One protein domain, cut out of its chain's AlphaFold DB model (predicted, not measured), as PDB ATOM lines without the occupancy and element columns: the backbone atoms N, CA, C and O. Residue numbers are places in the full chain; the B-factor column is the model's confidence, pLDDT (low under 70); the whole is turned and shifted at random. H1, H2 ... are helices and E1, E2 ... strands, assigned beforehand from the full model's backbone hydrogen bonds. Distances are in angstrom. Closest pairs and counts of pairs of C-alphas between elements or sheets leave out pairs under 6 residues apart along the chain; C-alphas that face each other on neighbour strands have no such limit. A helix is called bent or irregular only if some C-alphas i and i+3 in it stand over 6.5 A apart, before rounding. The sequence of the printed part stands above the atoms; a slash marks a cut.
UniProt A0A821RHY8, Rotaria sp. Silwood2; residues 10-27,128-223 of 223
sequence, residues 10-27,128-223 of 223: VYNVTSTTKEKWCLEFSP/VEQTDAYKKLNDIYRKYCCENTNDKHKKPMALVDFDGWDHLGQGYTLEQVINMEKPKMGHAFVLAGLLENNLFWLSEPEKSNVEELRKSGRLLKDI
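This is residues 10 to 27 and 128 to 223 of the 223 residues of a protein of Rotaria sp. Silwood2 (UniProt A0A821RHY8). One short helix, H4, sits in the middle, with a small sheet of two strands, E1 and E2, on one side of it and the last helix, H5, set off by itself on the other. The longest helix, H2, and the short H3 lie on two further sides of H4, and H1 meets the beginning of H2 crosswise. The printed part has 114 residues with five named helices and two named strands, in the order E1 H1 H2 E2 H3 H4 H5; the sheet, in the order E1, E2, is parallel. The class is mostly helix, though named elements hold just 55 of the 114 residues. The whole is compact, with a radius of gyration of the C-alphas of 14.8 A and spans of 35 by 35 by 32 A.

E1, residues 10 to 12, begins at C-alpha 10, (92.855, 41.665, 58.481). H1, residues 20 to 25, is neither bent nor irregular, but only just: C-alphas 21 and 24 are 6.2 A apart. After the cut comes H2, residues 132 to 146, 20.0 A long from C-alpha 132 at (77.517, 39.172, 67.981); it is only just irregular, with C-alphas 143 and 146 6.53 A apart. E2 is residues 157 to 160, 9.8 A. H3 is residues 174 to 179, 8.8 A, and H4 residues 187 to 195, 12.6 A. H5, residues 204 to 215, is 16.6 A long and ends at C-alpha 215, (62.950, 45.629, 54.402).

E1 and E2 are parallel neighbours, their directions 24 degrees apart, with N 11 and O 158 at 2.9 A and N 160 and O 11 at 2.8 A, within hydrogen-bond range. The closest C-alphas of E2 and H4 are those of Leu 159 and Ala 188, 5.9 A. H2 is close to H4 but not clearly touching, at a steep tilt of 61 degrees, the same way; Asn 138 and Leu 195 have the closest C-alphas, 6.1 A. H3 is also close to H4 but not clearly touching, with the C-alphas of Leu 174 and Phe 189 closest at 7.1 A; their tilt of 38 degrees, opposite ways, is only just steep. H1 and H2 touch, about perpendicular at 87 degrees, with residues 132 to 134 alone of H2; the closest C-alphas are those of Trp 21 and Ala 133, 5.5 A. H5 is apart from the other named elements. Every O i to N i+4 pair is within hydrogen-bond range in H4 and H5, against 10 of 11 in H2, 1 of 2 in H3 and 0 of 2 in H1, where 2 of 3 O i to N i+3 pairs are.

The C-alphas farthest apart are those of Lys 18 and Pro 205, 39.5 A. Residues 28 to 127 are not printed, and C-alphas 27 and 128 are 9.1 A apart across this cut. Of the links printed whole, E2 to H3 is long. The mean pLDDT of the printed part is 91.7; residues 147 to 152 and 221 to 223 are under 70.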
ATOM      1  N   VAL A  10      92.714  43.120  58.648       97.00
ATOM      2  CA  VAL A  10      92.855  41.665  58.481       97.00
ATOM      3  C   VAL A  10      92.171  40.946  59.634       97.00
ATOM      4  O   VAL A  10      92.532  41.155  60.791       97.00
ATOM      5  N   TYR A  11      91.218  40.069  59.320       97.94
ATOM      6  CA  TYR A  11      90.495  39.268  60.307       97.94
ATOM      7  C   TYR A  11      90.661  37.779  60.013       97.94
ATOM      8  O   TYR A  11      90.241  37.288  58.969       97.94
ATOM      9  N   ASN A  12      91.265  37.042  60.949       98.19
ATOM     10  CA  ASN A  12      91.284  35.580  60.913       98.19
ATOM     11  C   ASN A  12      89.926  35.056  61.385       98.19
ATOM     12  O   ASN A  12      89.591  35.199  62.562       98.19
ATOM     13  N   VAL A  13      89.172  34.457  60.463       98.19
ATOM     14  CA  VAL A  13      87.820  33.927  60.698       98.19
ATOM     15  C   VAL A  13      87.820  32.409  60.915       98.19
ATOM     16  O   VAL A  13      86.778  31.760  60.876       98.19
ATOM     17  N   THR A  14      88.995  31.808  61.114       97.94
ATOM     18  CA  THR A  14      89.141  30.374  61.399       97.94
ATOM     19  C   THR A  14      89.114  30.081  62.896       97.94
ATOM     20  O   THR A  14      89.282  30.961  63.737       97.94
ATOM     21  N   SER A  15      89.036  28.794  63.238       97.12
ATOM     22  CA  SER A  15      89.156  28.297  64.613       97.12
ATOM     23  C   SER A  15      90.525  28.531  65.269       97.12
ATOM     24  O   SER A  15      90.679  28.246  66.452       97.12
ATOM     25  N   THR A  16      91.524  29.034  64.535       97.56
ATOM     26  CA  THR A  16      92.872  29.324  65.068       97.56
ATOM     27  C   THR A  16      93.102  30.804  65.369       97.56
ATOM     28  O   THR A  16      94.219  31.215  65.688       97.56
ATOM     29  N   THR A  17      92.062  31.628  65.242       97.94
ATOM     30  CA  THR A  17      92.132  33.048  65.577       97.94
ATOM     31  C   THR A  17      92.494  33.276  67.048       97.94
ATOM     32  O   THR A  17      92.081  32.533  67.937       97.94
ATOM     33  N   LYS A  18      93.280  34.327  67.312       97.50
ATOM     34  CA  LYS A  18      93.591  34.786  68.677       97.50
ATOM     35  C   LYS A  18      92.496  35.702  69.235       97.50
ATOM     36  O   LYS A  18      92.377  35.856  70.447       97.50
ATOM     37  N   GLU A  19      91.700  36.295  68.349       97.69
ATOM     38  CA  GLU A  19      90.594  37.182  68.692       97.69
ATOM     39  C   GLU A  19      89.363  36.350  69.041       97.69
ATOM     40  O   GLU A  19      88.717  35.797  68.155       97.69
ATOM     41  N   LYS A  20      89.026  36.252  70.332       97.88
ATOM     42  CA  LYS A  20      87.962  35.350  70.816       97.88
ATOM     43  C   LYS A  20      86.626  35.533  70.095       97.88
ATOM     44  O   LYS A  20      85.977  34.547  69.779       97.88
ATOM     45  N   TRP A  21      86.246  36.776  69.800       97.94
ATOM     46  CA  TRP A  21      84.992  37.070  69.104       97.94
ATOM     47  C   TRP A  21      84.984  36.532  67.662       97.94
ATOM     48  O   TRP A  21      83.933  36.175  67.157       97.94
ATOM     49  N   CYS A  22      86.138  36.382  67.004       98.19
ATOM     50  CA  CYS A  22      86.195  35.801  65.661       98.19
ATOM     51  C   CYS A  22      85.952  34.281  65.638       98.19
ATOM     52  O   CYS A  22      85.774  33.721  64.557       98.19
ATOM     53  N   LEU A  23      85.959  33.593  66.790       97.94
ATOM     54  CA  LEU A  23      85.709  32.146  66.844       97.94
ATOM     55  C   LEU A  23      84.294  31.792  66.372       97.94
ATOM     56  O   LEU A  23      84.111  30.727  65.788       97.94
ATOM     57  N   GLU A  24      83.328  32.695  66.554       98.25
ATOM     58  CA  GLU A  24      81.934  32.529  66.116       98.25
ATOM     59  C   GLU A  24      81.791  32.439  64.586       98.25
ATOM     60  O   GLU A  24      80.812  31.887  64.092       98.25
ATOM     61  N   PHE A  25      82.788  32.898  63.818       98.50
ATOM     62  CA  PHE A  25      82.825  32.701  62.365       98.50
ATOM     63  C   PHE A  25      83.269  31.301  61.956       98.50
ATOM     64  O   PHE A  25      83.101  30.900  60.808       98.50
ATOM     65  N   SER A  26      83.892  30.539  62.852       98.25
ATOM     66  CA  SER A  26      84.385  29.227  62.471       98.25
ATOM     67  C   SER A  26      83.228  28.231  62.370       98.25
ATOM     68  O   SER A  26      82.501  28.051  63.351       98.25
ATOM     69  N   PRO A  27      83.129  27.454  61.273       98.38
ATOM     70  CA  PRO A  27      82.165  26.356  61.179       98.38
ATOM     71  C   PRO A  27      82.282  25.319  62.308       98.38
ATOM     72  O   PRO A  27      81.351  24.559  62.561       98.38
ATOM     73  N   VAL A 128      75.444  32.490  61.001       98.19
ATOM     74  CA  VAL A 128      76.502  33.463  61.298       98.19
ATOM     75  C   VAL A 128      75.946  34.878  61.434       98.19
ATOM     76  O   VAL A 128      76.403  35.615  62.303       98.19
ATOM     77  N   GLU A 129      74.922  35.254  60.657       96.50
ATOM     78  CA  GLU A 129      74.310  36.588  60.737       96.50
ATOM     79  C   GLU A 129      73.701  36.896  62.115       96.50
ATOM     80  O   GLU A 129      73.526  38.059  62.471       96.50
ATOM     81  N   GLN A 130      73.387  35.861  62.897       95.50
ATOM     82  CA  GLN A 130      72.785  35.988  64.225       95.50
ATOM     83  C   GLN A 130      73.818  36.188  65.340       95.50
ATOM     84  O   GLN A 130      73.441  36.395  66.491       95.50
ATOM     85  N   THR A 131      75.108  36.098  65.019       97.56
ATOM     86  CA  THR A 131      76.197  36.176  65.994       97.56
ATOM     87  C   THR A 131      76.554  37.623  66.337       97.56
ATOM     88  O   THR A 131      76.504  38.518  65.483       97.56
ATOM     89  N   ASP A 132      76.990  37.862  67.575       98.19
ATOM     90  CA  ASP A 132      77.517  39.172  67.981       98.19
ATOM     91  C   ASP A 132      78.798  39.505  67.207       98.19
ATOM     92  O   ASP A 132      79.052  40.663  66.853       98.19
ATOM     93  N   ALA A 133      79.586  38.475  66.882       98.31
ATOM     94  CA  ALA A 133      80.754  38.604  66.031       98.31
ATOM     95  C   ALA A 133      80.418  39.187  64.655       98.31
ATOM     96  O   ALA A 133      81.085  40.128  64.216       98.31
ATOM     97  N   TYR A 134      79.381  38.674  63.985       98.25
ATOM     98  CA  TYR A 134      78.968  39.188  62.681       98.25
ATOM     99  C   TYR A 134      78.490  40.629  62.761       98.25
ATOM    100  O   TYR A 134      78.947  41.451  61.969       98.25
ATOM    101  N   LYS A 135      77.654  40.967  63.750       97.62
ATOM    102  CA  LYS A 135      77.223  42.354  63.968       97.62
ATOM    103  C   LYS A 135      78.427  43.292  64.083       97.62
ATOM    104  O   LYS A 135      78.510  44.288  63.368       97.62
ATOM    105  N   LYS A 136      79.408  42.920  64.910       98.12
ATOM    106  CA  LYS A 136      80.646  43.684  65.093       98.12
ATOM    107  C   LYS A 136      81.461  43.809  63.803       98.12
ATOM    108  O   LYS A 136      81.952  44.896  63.501       98.12
ATOM    109  N   LEU A 137      81.637  42.723  63.048       97.81
ATOM    110  CA  LEU A 137      82.378  42.755  61.783       97.81
ATOM    111  C   LEU A 137      81.666  43.613  60.734       97.81
ATOM    112  O   LEU A 137      82.326  44.382  60.041       97.81
ATOM    113  N   ASN A 138      80.341  43.521  60.654       96.44
ATOM    114  CA  ASN A 138      79.531  44.334  59.759       96.44
ATOM    115  C   ASN A 138      79.638  45.826  60.103       96.44
ATOM    116  O   ASN A 138      79.851  46.641  59.211       96.44
ATOM    117  N   ASP A 139      79.600  46.195  61.386       95.50
ATOM    118  CA  ASP A 139      79.801  47.586  61.815       95.50
ATOM    119  C   ASP A 139      81.192  48.111  61.419       95.50
ATOM    120  O   ASP A 139      81.329  49.233  60.923       95.50
ATOM    121  N   ILE A 140      82.236  47.289  61.581       94.88
ATOM    122  CA  ILE A 140      83.603  47.608  61.138       94.88
ATOM    123  C   ILE A 140      83.647  47.786  59.616       94.88
ATOM    124  O   ILE A 140      84.222  48.761  59.129       94.88
ATOM    125  N   TYR A 141      83.055  46.855  58.870       94.88
ATOM    126  CA  TYR A 141      83.016  46.888  57.412       94.88
ATOM    127  C   TYR A 141      82.297  48.142  56.907       94.88
ATOM    128  O   TYR A 141      82.863  48.899  56.121       94.88
ATOM    129  N   ARG A 142      81.111  48.456  57.436       91.56
ATOM    130  CA  ARG A 142      80.372  49.671  57.063       91.56
ATOM    131  C   ARG A 142      81.178  50.937  57.343       91.56
ATOM    132  O   ARG A 142      81.306  51.781  56.460       91.56
ATOM    133  N   LYS A 143      81.787  51.018  58.529       89.81
ATOM    134  CA  LYS A 143      82.569  52.179  58.971       89.81
ATOM    135  C   LYS A 143      83.834  52.424  58.151       89.81
ATOM    136  O   LYS A 143      84.206  53.574  57.952       89.81
ATOM    137  N   TYR A 144      84.543  51.372  57.739       90.94
ATOM    138  CA  TYR A 144      85.875  51.517  57.136       90.94
ATOM    139  C   TYR A 144      85.949  51.118  55.659       90.94
ATOM    140  O   TYR A 144      86.925  51.468  54.999       90.94
ATOM    141  N   CYS A 145      84.958  50.404  55.126       89.62
ATOM    142  CA  CYS A 145      84.991  49.855  53.769       89.62
ATOM    143  C   CYS A 145      83.890  50.423  52.855       89.62
ATOM    144  O   CYS A 145      84.131  50.527  51.649       89.62
ATOM    145  N   CYS A 146      82.728  50.822  53.395       80.62
ATOM    146  CA  CYS A 146      81.557  51.210  52.591       80.62
ATOM    147  C   CYS A 146      81.323  52.717  52.424       80.62
ATOM    148  O   CYS A 146      80.776  53.114  51.395       80.62
ATOM    149  N   GLU A 147      81.667  53.563  53.400       68.00
ATOM    150  CA  GLU A 147      81.184  54.954  53.403       68.00
ATOM    151  C   GLU A 147      82.048  55.942  52.591       68.00
ATOM    152  O   GLU A 147      83.272  55.940  52.669       68.00
ATOM    153  N   ASN A 148      81.333  56.764  51.803       55.12
ATOM    154  CA  ASN A 148      81.694  57.955  51.018       55.12
ATOM    155  C   ASN A 148      83.076  58.005  50.338       55.12
ATOM    156  O   ASN A 148      84.129  58.058  50.961       55.12
ATOM    157  N   THR A 149      83.052  58.166  49.013       54.50
ATOM    158  CA  THR A 149      84.202  58.251  48.088       54.50
ATOM    159  C   THR A 149      85.236  59.347  48.390       54.50
ATOM    160  O   THR A 149      86.293  59.358  47.765       54.50
ATOM    161  N   ASN A 150      84.983  60.218  49.372       60.66
ATOM    162  CA  ASN A 150      85.900  61.259  49.841       60.66
ATOM    163  C   ASN A 150      86.527  60.968  51.217       60.66
ATOM    164  O   ASN A 150      87.289  61.794  51.727       60.66
ATOM    165  N   ASP A 151      86.234  59.820  51.837       65.06
ATOM    166  CA  ASP A 151      86.816  59.477  53.127       65.06
ATOM    167  C   ASP A 151      88.250  58.944  52.969       65.06
ATOM    168  O   ASP A 151      88.513  57.826  52.514       65.06
ATOM    169  N   LYS A 152      89.208  59.755  53.426       68.81
ATOM    170  CA  LYS A 152      90.628  59.406  53.584       68.81
ATOM    171  C   LYS A 152      90.871  58.187  54.491       68.81
ATOM    172  O   LYS A 152      92.016  57.745  54.602       68.81
ATOM    173  N   HIS A 153      89.839  57.681  55.168       70.12
ATOM    174  CA  HIS A 153      89.885  56.544  56.078       70.12
ATOM    175  C   HIS A 153      89.373  55.227  55.481       70.12
ATOM    176  O   HIS A 153      89.379  54.230  56.209       70.12
ATOM    177  N   LYS A 154      89.008  55.180  54.186       82.31
ATOM    178  CA  LYS A 154      88.662  53.917  53.520       82.31
ATOM    179  C   LYS A 154      89.836  52.938  53.576       82.31
ATOM    180  O   LYS A 154      90.960  53.265  53.187       82.31
ATOM    181  N   LYS A 155      89.568  51.724  54.050       87.38
ATOM    182  CA  LYS A 155      90.546  50.643  54.177       87.38
ATOM    183  C   LYS A 155      90.015  49.370  53.526       87.38
ATOM    184  O   LYS A 155      88.861  49.014  53.763       87.38
ATOM    185  N   PRO A 156      90.834  48.659  52.736       90.62
ATOM    186  CA  PRO A 156      90.481  47.317  52.298       90.62
ATOM    187  C   PRO A 156      90.411  46.371  53.504       90.62
ATOM    188  O   PRO A 156      91.122  46.559  54.498       90.62
ATOM    189  N   MET A 157      89.572  45.343  53.399       94.94
ATOM    190  CA  MET A 157      89.439  44.280  54.392       94.94
ATOM    191  C   MET A 157      89.821  42.938  53.769       94.94
ATOM    192  O   MET A 157      89.418  42.639  52.650       94.94
ATOM    193  N   ALA A 158      90.577  42.129  54.507       96.69
ATOM    194  CA  ALA A 158      90.909  40.757  54.160       96.69
ATOM    195  C   ALA A 158      90.380  39.805  55.241       96.69
ATOM    196  O   ALA A 158      90.683  39.954  56.429       96.69
ATOM    197  N   LEU A 159      89.612  38.807  54.811       97.94
ATOM    198  CA  LEU A 159      89.137  37.714  55.651       97.94
ATOM    199  C   LEU A 159      90.039  36.500  55.422       97.94
ATOM    200  O   LEU A 159      90.130  35.988  54.308       97.94
ATOM    201  N   VAL A 160      90.734  36.055  56.465       97.62
ATOM    202  CA  VAL A 160      91.688  34.945  56.380       97.62
ATOM    203  C   VAL A 160      91.000  33.644  56.767       97.62
ATOM    204  O   VAL A 160      90.494  33.506  57.883       97.62
ATOM    205  N   ASP A 161      91.043  32.688  55.845       96.19
ATOM    206  CA  ASP A 161      90.493  31.343  55.970       96.19
ATOM    207  C   ASP A 161      91.466  30.303  55.386       96.19
ATOM    208  O   ASP A 161      92.284  30.622  54.528       96.19
ATOM    209  N   PHE A 162      91.387  29.052  55.845       95.38
ATOM    210  CA  PHE A 162      92.220  27.942  55.377       95.38
ATOM    211  C   PHE A 162      92.019  27.613  53.900       95.38
ATOM    212  O   PHE A 162      92.952  27.148  53.251       95.38
ATOM    213  N   ASP A 163      90.797  27.794  53.403       95.38
ATOM    214  CA  ASP A 163      90.436  27.591  51.999       95.38
ATOM    215  C   ASP A 163      90.206  28.947  51.284       95.38
ATOM    216  O   ASP A 163      89.677  28.984  50.174       95.38
ATOM    217  N   GLY A 164      90.599  30.063  51.917       93.50
ATOM    218  CA  GLY A 164      90.527  31.415  51.364       93.50
ATOM    219  C   GLY A 164      91.703  31.736  50.439       93.50
ATOM    220  O   GLY A 164      92.815  31.242  50.618       93.50
ATOM    221  N   TRP A 165      91.455  32.575  49.438       96.50
ATOM    222  CA  TRP A 165      92.453  33.040  48.475       96.50
ATOM    223  C   TRP A 165      92.006  34.376  47.864       96.50
ATOM    224  O   TRP A 165      90.833  34.738  47.941       96.50
ATOM    225  N   ASP A 166      92.948  35.120  47.277       96.31
ATOM    226  CA  ASP A 166      92.701  36.452  46.711       96.31
ATOM    227  C   ASP A 166      91.963  36.371  45.365       96.31
ATOM    228  O   ASP A 166      92.576  36.366  44.295       96.31
ATOM    229  N   HIS A 167      90.635  36.256  45.421       96.50
ATOM    230  CA  HIS A 167      89.810  36.170  44.218       96.50
ATOM    231  C   HIS A 167      89.765  37.481  43.432       96.50
ATOM    232  O   HIS A 167      89.723  37.445  42.204       96.50
ATOM    233  N   LEU A 168      89.835  38.625  44.120       94.69
ATOM    234  CA  LEU A 168      89.829  39.944  43.490       94.69
ATOM    235  C   LEU A 168      91.117  40.180  42.703       94.69
ATOM    236  O   LEU A 168      91.053  40.570  41.539       94.69
ATOM    237  N   GLY A 169      92.279  39.874  43.290       95.06
ATOM    238  CA  GLY A 169      93.569  39.955  42.600       95.06
ATOM    239  C   GLY A 169      93.686  39.002  41.407       95.06
ATOM    240  O   GLY A 169      94.448  39.265  40.479       95.06
ATOM    241  N   GLN A 170      92.895  37.925  41.392       96.75
ATOM    242  CA  GLN A 170      92.789  36.989  40.268       96.75
ATOM    243  C   GLN A 170      91.667  37.333  39.272       96.75
ATOM    244  O   GLN A 170      91.505  36.627  38.280       96.75
ATOM    245  N   GLY A 171      90.902  38.403  39.505       97.19
ATOM    246  CA  GLY A 171      89.842  38.852  38.602       97.19
ATOM    247  C   GLY A 171      88.569  37.999  38.619       97.19
ATOM    248  O   GLY A 171      87.807  38.044  37.657       97.19
ATOM    249  N   TYR A 172      88.326  37.231  39.687       97.81
ATOM    250  CA  TYR A 172      87.105  36.441  39.852       97.81
ATOM    251  C   TYR A 172      86.065  37.167  40.709       97.81
ATOM    252  O   TYR A 172      86.397  37.749  41.744       97.81
ATOM    253  N   THR A 173      84.792  37.076  40.329       97.69
ATOM    254  CA  THR A 173      83.661  37.490  41.176       97.69
ATOM    255  C   THR A 173      83.251  36.375  42.143       97.69
ATOM    256  O   THR A 173      83.592  35.207  41.939       97.69
ATOM    257  N   LEU A 174      82.476  36.697  43.182       97.62
ATOM    258  CA  LEU A 174      81.966  35.688  44.122       97.62
ATOM    259  C   LEU A 174      81.043  34.660  43.436       97.62
ATOM    260  O   LEU A 174      81.097  33.466  43.745       97.62
ATOM    261  N   GLU A 175      80.257  35.091  42.446       97.62
ATOM    262  CA  GLU A 175      79.429  34.217  41.607       97.62
ATOM    263  C   GLU A 175      80.290  33.224  40.827       97.62
ATOM    264  O   GLU A 175      79.919  32.061  40.677       97.62
ATOM    265  N   GLN A 176      81.455  33.643  40.334       97.81
ATOM    266  CA  GLN A 176      82.376  32.720  39.679       97.81
ATOM    267  C   GLN A 176      82.966  31.743  40.700       97.81
ATOM    268  O   GLN A 176      82.914  30.534  40.473       97.81
ATOM    269  N   VAL A 177      83.425  32.233  41.857       98.00
ATOM    270  CA  VAL A 177      84.037  31.411  42.916       98.00
ATOM    271  C   VAL A 177      83.129  30.253  43.357       98.00
ATOM    272  O   VAL A 177      83.594  29.114  43.469       98.00
ATOM    273  N   ILE A 178      81.828  30.484  43.568       97.69
ATOM    274  CA  ILE A 178      80.922  29.402  43.999       97.69
ATOM    275  C   ILE A 178      80.716  28.317  42.940       97.69
ATOM    276  O   ILE A 178      80.432  27.168  43.279       97.69
ATOM    277  N   ASN A 179      80.883  28.664  41.665       98.06
ATOM    278  CA  ASN A 179      80.729  27.749  40.538       98.06
ATOM    279  C   ASN A 179      82.027  27.013  40.172       98.06
ATOM    280  O   ASN A 179      82.003  26.109  39.342       98.06
ATOM    281  N   MET A 180      83.158  27.345  40.801       97.19
ATOM    282  CA  MET A 180      84.433  26.666  40.566       97.19
ATOM    283  C   MET A 180      84.550  25.400  41.417       97.19
ATOM    284  O   MET A 180      84.325  25.435  42.627       97.19
ATOM    285  N   GLU A 181      84.952  24.274  40.825       95.12
ATOM    286  CA  GLU A 181      85.346  23.084  41.600       95.12
ATOM    287  C   GLU A 181      86.687  23.280  42.319       95.12
ATOM    288  O   GLU A 181      86.914  22.736  43.406       95.12
ATOM    289  N   LYS A 182      87.583  24.038  41.681       95.12
ATOM    290  CA  LYS A 182      88.897  24.426  42.184       95.12
ATOM    291  C   LYS A 182      89.206  25.866  41.764       95.12
ATOM    292  O   LYS A 182      88.897  26.203  40.624       95.12
ATOM    293  N   PRO A 183      89.886  26.656  42.609       94.94
ATOM    294  CA  PRO A 183      90.264  26.350  43.994       94.94
ATOM    295  C   PRO A 183      89.039  26.151  44.902       94.94
ATOM    296  O   PRO A 183      87.897  26.361  44.499       94.94
ATOM    297  N   LYS A 184      89.271  25.647  46.117       94.00
ATOM    298  CA  LYS A 184      88.185  25.458  47.085       94.00
ATOM    299  C   LYS A 184      87.610  26.815  47.498       94.00
ATOM    300  O   LYS A 184      88.280  27.839  47.416       94.00
ATOM    301  N   MET A 185      86.369  26.784  47.962       95.25
ATOM    302  CA  MET A 185      85.669  27.929  48.526       95.25
ATOM    303  C   MET A 185      85.425  27.637  50.004       95.25
ATOM    304  O   MET A 185      84.702  26.694  50.325       95.25
ATOM    305  N   GLY A 186      86.052  28.417  50.879       95.69
ATOM    306  CA  GLY A 186      85.797  28.384  52.317       95.69
ATOM    307  C   GLY A 186      84.683  29.340  52.765       95.69
ATOM    308  O   GLY A 186      84.042  30.002  51.942       95.69
ATOM    309  N   HIS A 187      84.428  29.423  54.073       98.19
ATOM    310  CA  HIS A 187      83.332  30.233  54.629       98.19
ATOM    311  C   HIS A 187      83.583  31.737  54.538       98.19
ATOM    312  O   HIS A 187      82.622  32.507  54.501       98.19
ATOM    313  N   ALA A 188      84.845  32.173  54.441       98.25
ATOM    314  CA  ALA A 188      85.170  33.593  54.284       98.25
ATOM    315  C   ALA A 188      84.511  34.228  53.046       98.25
ATOM    316  O   ALA A 188      84.133  35.393  53.103       98.25
ATOM    317  N   PHE A 189      84.304  33.469  51.964       98.56
ATOM    318  CA  PHE A 189      83.600  33.964  50.774       98.56
ATOM    319  C   PHE A 189      82.115  34.222  51.041       98.56
ATOM    320  O   PHE A 189      81.568  35.209  50.564       98.56
ATOM    321  N   VAL A 190      81.461  33.362  51.831       98.56
ATOM    322  CA  VAL A 190      80.064  33.573  52.242       98.56
ATOM    323  C   VAL A 190      79.971  34.818  53.121       98.56
ATOM    324  O   VAL A 190      79.100  35.655  52.913       98.56
ATOM    325  N   LEU A 191      80.916  34.981  54.053       98.44
ATOM    326  CA  LEU A 191      80.994  36.155  54.922       98.44
ATOM    327  C   LEU A 191      81.241  37.448  54.125       98.44
ATOM    328  O   LEU A 191      80.612  38.458  54.414       98.44
ATOM    329  N   ALA A 192      82.095  37.412  53.096       98.00
ATOM    330  CA  ALA A 192      82.291  38.535  52.179       98.00
ATOM    331  C   ALA A 192      80.993  38.892  51.439       98.00
ATOM    332  O   ALA A 192      80.592  40.052  51.451       98.00
ATOM    333  N   GLY A 193      80.286  37.896  50.891       97.31
ATOM    334  CA  GLY A 193      78.987  38.115  50.250       97.31
ATOM    335  C   GLY A 193      77.944  38.719  51.193       97.31
ATOM    336  O   GLY A 193      77.206  39.616  50.806       97.31
ATOM    337  N   LEU A 194      77.920  38.296  52.459       96.75
ATOM    338  CA  LEU A 194      77.055  38.897  53.474       96.75
ATOM    339  C   LEU A 194      77.371  40.379  53.721       96.75
ATOM    340  O   LEU A 194      76.460  41.207  53.682       96.75
ATOM    341  N   LEU A 195      78.649  40.715  53.925       95.88
ATOM    342  CA  LEU A 195      79.104  42.091  54.148       95.88
ATOM    343  C   LEU A 195      78.806  42.994  52.942       95.88
ATOM    344  O   LEU A 195      78.337  44.117  53.106       95.88
ATOM    345  N   GLU A 196      79.018  42.485  51.729       94.06
ATOM    346  CA  GLU A 196      78.765  43.194  50.468       94.06
ATOM    347  C   GLU A 196      77.283  43.239  50.074       94.06
ATOM    348  O   GLU A 196      76.938  43.816  49.043       94.06
ATOM    349  N   ASN A 197      76.395  42.627  50.867       92.69
ATOM    350  CA  ASN A 197      74.998  42.391  50.503       92.69
ATOM    351  C   ASN A 197      74.844  41.670  49.140       92.69
ATOM    352  O   ASN A 197      73.846  41.831  48.439       92.69
ATOM    353  N   ASN A 198      75.833  40.855  48.771       94.94
ATOM    354  CA  ASN A 198      75.847  40.011  47.588       94.94
ATOM    355  C   ASN A 198      75.622  38.543  47.981       94.94
ATOM    356  O   ASN A 198      76.552  37.805  48.305       94.94
ATOM    357  N   LEU A 199      74.368  38.095  47.924       95.94
ATOM    358  CA  LEU A 199      73.987  36.706  48.203       95.94
ATOM    359  C   LEU A 199      74.179  35.827  46.954       95.94
ATOM    360  O   LEU A 199      73.228  35.255  46.428       95.94
ATOM    361  N   PHE A 200      75.414  35.737  46.455       97.06
ATOM    362  CA  PHE A 200      75.795  35.099  45.180       97.06
ATOM    363  C   PHE A 200      75.448  33.600  45.055       97.06
ATOM    364  O   PHE A 200      75.597  33.009  43.984       97.06
ATOM    365  N   TRP A 201      75.015  32.959  46.141       96.94
ATOM    366  CA  TRP A 201      74.528  31.578  46.141       96.94
ATOM    367  C   TRP A 201      73.036  31.447  45.818       96.94
ATOM    368  O   TRP A 201      72.599  30.340  45.513       96.94
ATOM    369  N   LEU A 202      72.281  32.546  45.870       95.62
ATOM    370  CA  LEU A 202      70.854  32.594  45.563       95.62
ATOM    371  C   LEU A 202      70.608  32.951  44.094       95.62
ATOM    372  O   LEU A 202      71.385  33.677  43.468       95.62
ATOM    373  N   SER A 203      69.493  32.469  43.555       92.94
ATOM    374  CA  SER A 203      68.925  32.957  42.297       92.94
ATOM    375  C   SER A 203      68.345  34.369  42.459       92.94
ATOM    376  O   SER A 203      68.040  34.799  43.569       92.94
ATOM    377  N   GLU A 204      68.157  35.102  41.359       92.00
ATOM    378  CA  GLU A 204      67.581  36.457  41.410       92.00
ATOM    379  C   GLU A 204      66.203  36.518  42.097       92.00
ATOM    380  O   GLU A 204      66.034  37.369  42.971       92.00
ATOM    381  N   PRO A 205      65.247  35.598  41.835       92.38
ATOM    382  CA  PRO A 205      63.983  35.585  42.574       92.38
ATOM    383  C   PRO A 205      64.163  35.404  44.088       92.38
ATOM    384  O   PRO A 205      63.486  36.055  44.882       92.38
ATOM    385  N   GLU A 206      65.097  34.543  44.502       92.12
ATOM    386  CA  GLU A 206      65.398  34.324  45.920       92.12
ATOM    387  C   GLU A 206      66.042  35.563  46.554       92.12
ATOM    388  O   GLU A 206      65.685  35.925  47.675       92.12
ATOM    389  N   LYS A 207      66.942  36.256  45.839       91.44
ATOM    390  CA  LYS A 207      67.537  37.520  46.303       91.44
ATOM    391  C   LYS A 207      66.473  38.592  46.522       91.44
ATOM    392  O   LYS A 207      66.486  39.227  47.574       91.44
ATOM    393  N   SER A 208      65.541  38.761  45.581       90.06
ATOM    394  CA  SER A 208      64.437  39.720  45.719       90.06
ATOM    395  C   SER A 208      63.586  39.424  46.954       90.06
ATOM    396  O   SER A 208      63.325  40.327  47.746       90.06
ATOM    397  N   ASN A 209      63.242  38.153  47.181       89.50
ATOM    398  CA  ASN A 209      62.499  37.739  48.371       89.50
ATOM    399  C   ASN A 209      63.270  38.040  49.673       89.50
ATOM    400  O   ASN A 209      62.702  38.566  50.628       89.50
ATOM    401  N   VAL A 210      64.579  37.765  49.719       88.44
ATOM    402  CA  VAL A 210      65.411  38.113  50.887       88.44
ATOM    403  C   VAL A 210      65.452  39.625  51.121       88.44
ATOM    404  O   VAL A 210      65.407  40.073  52.268       88.44
ATOM    405  N   GLU A 211      65.540  40.427  50.062       88.00
ATOM    406  CA  GLU A 211      65.561  41.885  50.175       88.00
ATOM    407  C   GLU A 211      64.242  42.435  50.736       88.00
ATOM    408  O   GLU A 211      64.255  43.287  51.627       88.00
ATOM    409  N   GLU A 212      63.103  41.921  50.270       87.88
ATOM    410  CA  GLU A 212      61.778  42.258  50.805       87.88
ATOM    411  C   GLU A 212      61.654  41.893  52.289       87.88
ATOM    412  O   GLU A 212      61.198  42.701  53.103       87.88
ATOM    413  N   LEU A 213      62.147  40.715  52.675       84.62
ATOM    414  CA  LEU A 213      62.170  40.289  54.071       84.62
ATOM    415  C   LEU A 213      63.040  41.207  54.932       84.62
ATOM    416  O   LEU A 213      62.582  41.670  55.980       84.62
ATOM    417  N   ARG A 214      64.240  41.568  54.468       84.69
ATOM    418  CA  ARG A 214      65.117  42.515  55.174       84.69
ATOM    419  C   ARG A 214      64.474  43.895  55.322       84.69
ATOM    420  O   ARG A 214      64.585  44.491  56.392       84.69
ATOM    421  N   LYS A 215      63.739  44.380  54.312       86.00
ATOM    422  CA  LYS A 215      62.950  45.629  54.402       86.00
ATOM    423  C   LYS A 215      61.862  45.556  55.477       86.00
ATOM    424  O   LYS A 215      61.573  46.566  56.110       86.00
ATOM    425  N   SER A 216      61.303  44.370  55.722       86.38
ATOM    426  CA  SER A 216      60.337  44.128  56.805       86.38
ATOM    427  C   SER A 216      60.973  43.913  58.189       86.38
ATOM    428  O   SER A 216      60.256  43.679  59.159       86.38
ATOM    429  N   GLY A 217      62.306  43.979  58.302       81.75
ATOM    430  CA  GLY A 217      63.038  43.703  59.542       81.75
ATOM    431  C   GLY A 217      63.223  42.211  59.851       81.75
ATOM    432  O   GLY A 217      63.683  41.874  60.942       81.75
ATOM    433  N   ARG A 218      62.885  41.322  58.908       76.88
ATOM    434  CA  ARG A 218      63.101  39.872  59.010       76.88
ATOM    435  C   ARG A 218      64.519  39.498  58.576       76.88
ATOM    436  O   ARG A 218      65.117  40.145  57.716       76.88
ATOM    437  N   LEU A 219      65.059  38.448  59.184       73.75
ATOM    438  CA  LEU A 219      66.398  37.918  58.921       73.75
ATOM    439  C   LEU A 219      66.330  36.672  58.028       73.75
ATOM    440  O   LEU A 219      65.276  36.057  57.887       73.75
ATOM    441  N   LEU A 220      67.479  36.235  57.494       74.00
ATOM    442  CA  LEU A 220      67.580  34.979  56.732       74.00
ATOM    443  C   LEU A 220      67.084  33.756  57.512       74.00
ATOM    444  O   LEU A 220      66.677  32.769  56.913       74.00
ATOM    445  N   LYS A 221      67.106  33.806  58.847       69.94
ATOM    446  CA  LYS A 221      66.588  32.724  59.690       69.94
ATOM    447  C   LYS A 221      65.076  32.528  59.586       69.94
ATOM    448  O   LYS A 221      64.604  31.448  59.923       69.94
ATOM    449  N   ASP A 222      64.362  33.565  59.150       64.19
ATOM    450  CA  ASP A 222      62.908  33.569  59.015       64.19
ATOM    451  C   ASP A 222      62.459  32.995  57.656       64.19
ATOM    452  O   ASP A 222      61.274  33.093  57.321       64.19
ATOM    453  N   ILE A 223      63.411  32.446  56.888       61.19
ATOM    454  CA  ILE A 223      63.278  31.698  55.630       61.19
ATOM    455  C   ILE A 223      63.612  30.229  55.914       61.19
ATOM    456  O   ILE A 223      62.897  29.375  55.351       61.19
TER     457      ILE A 223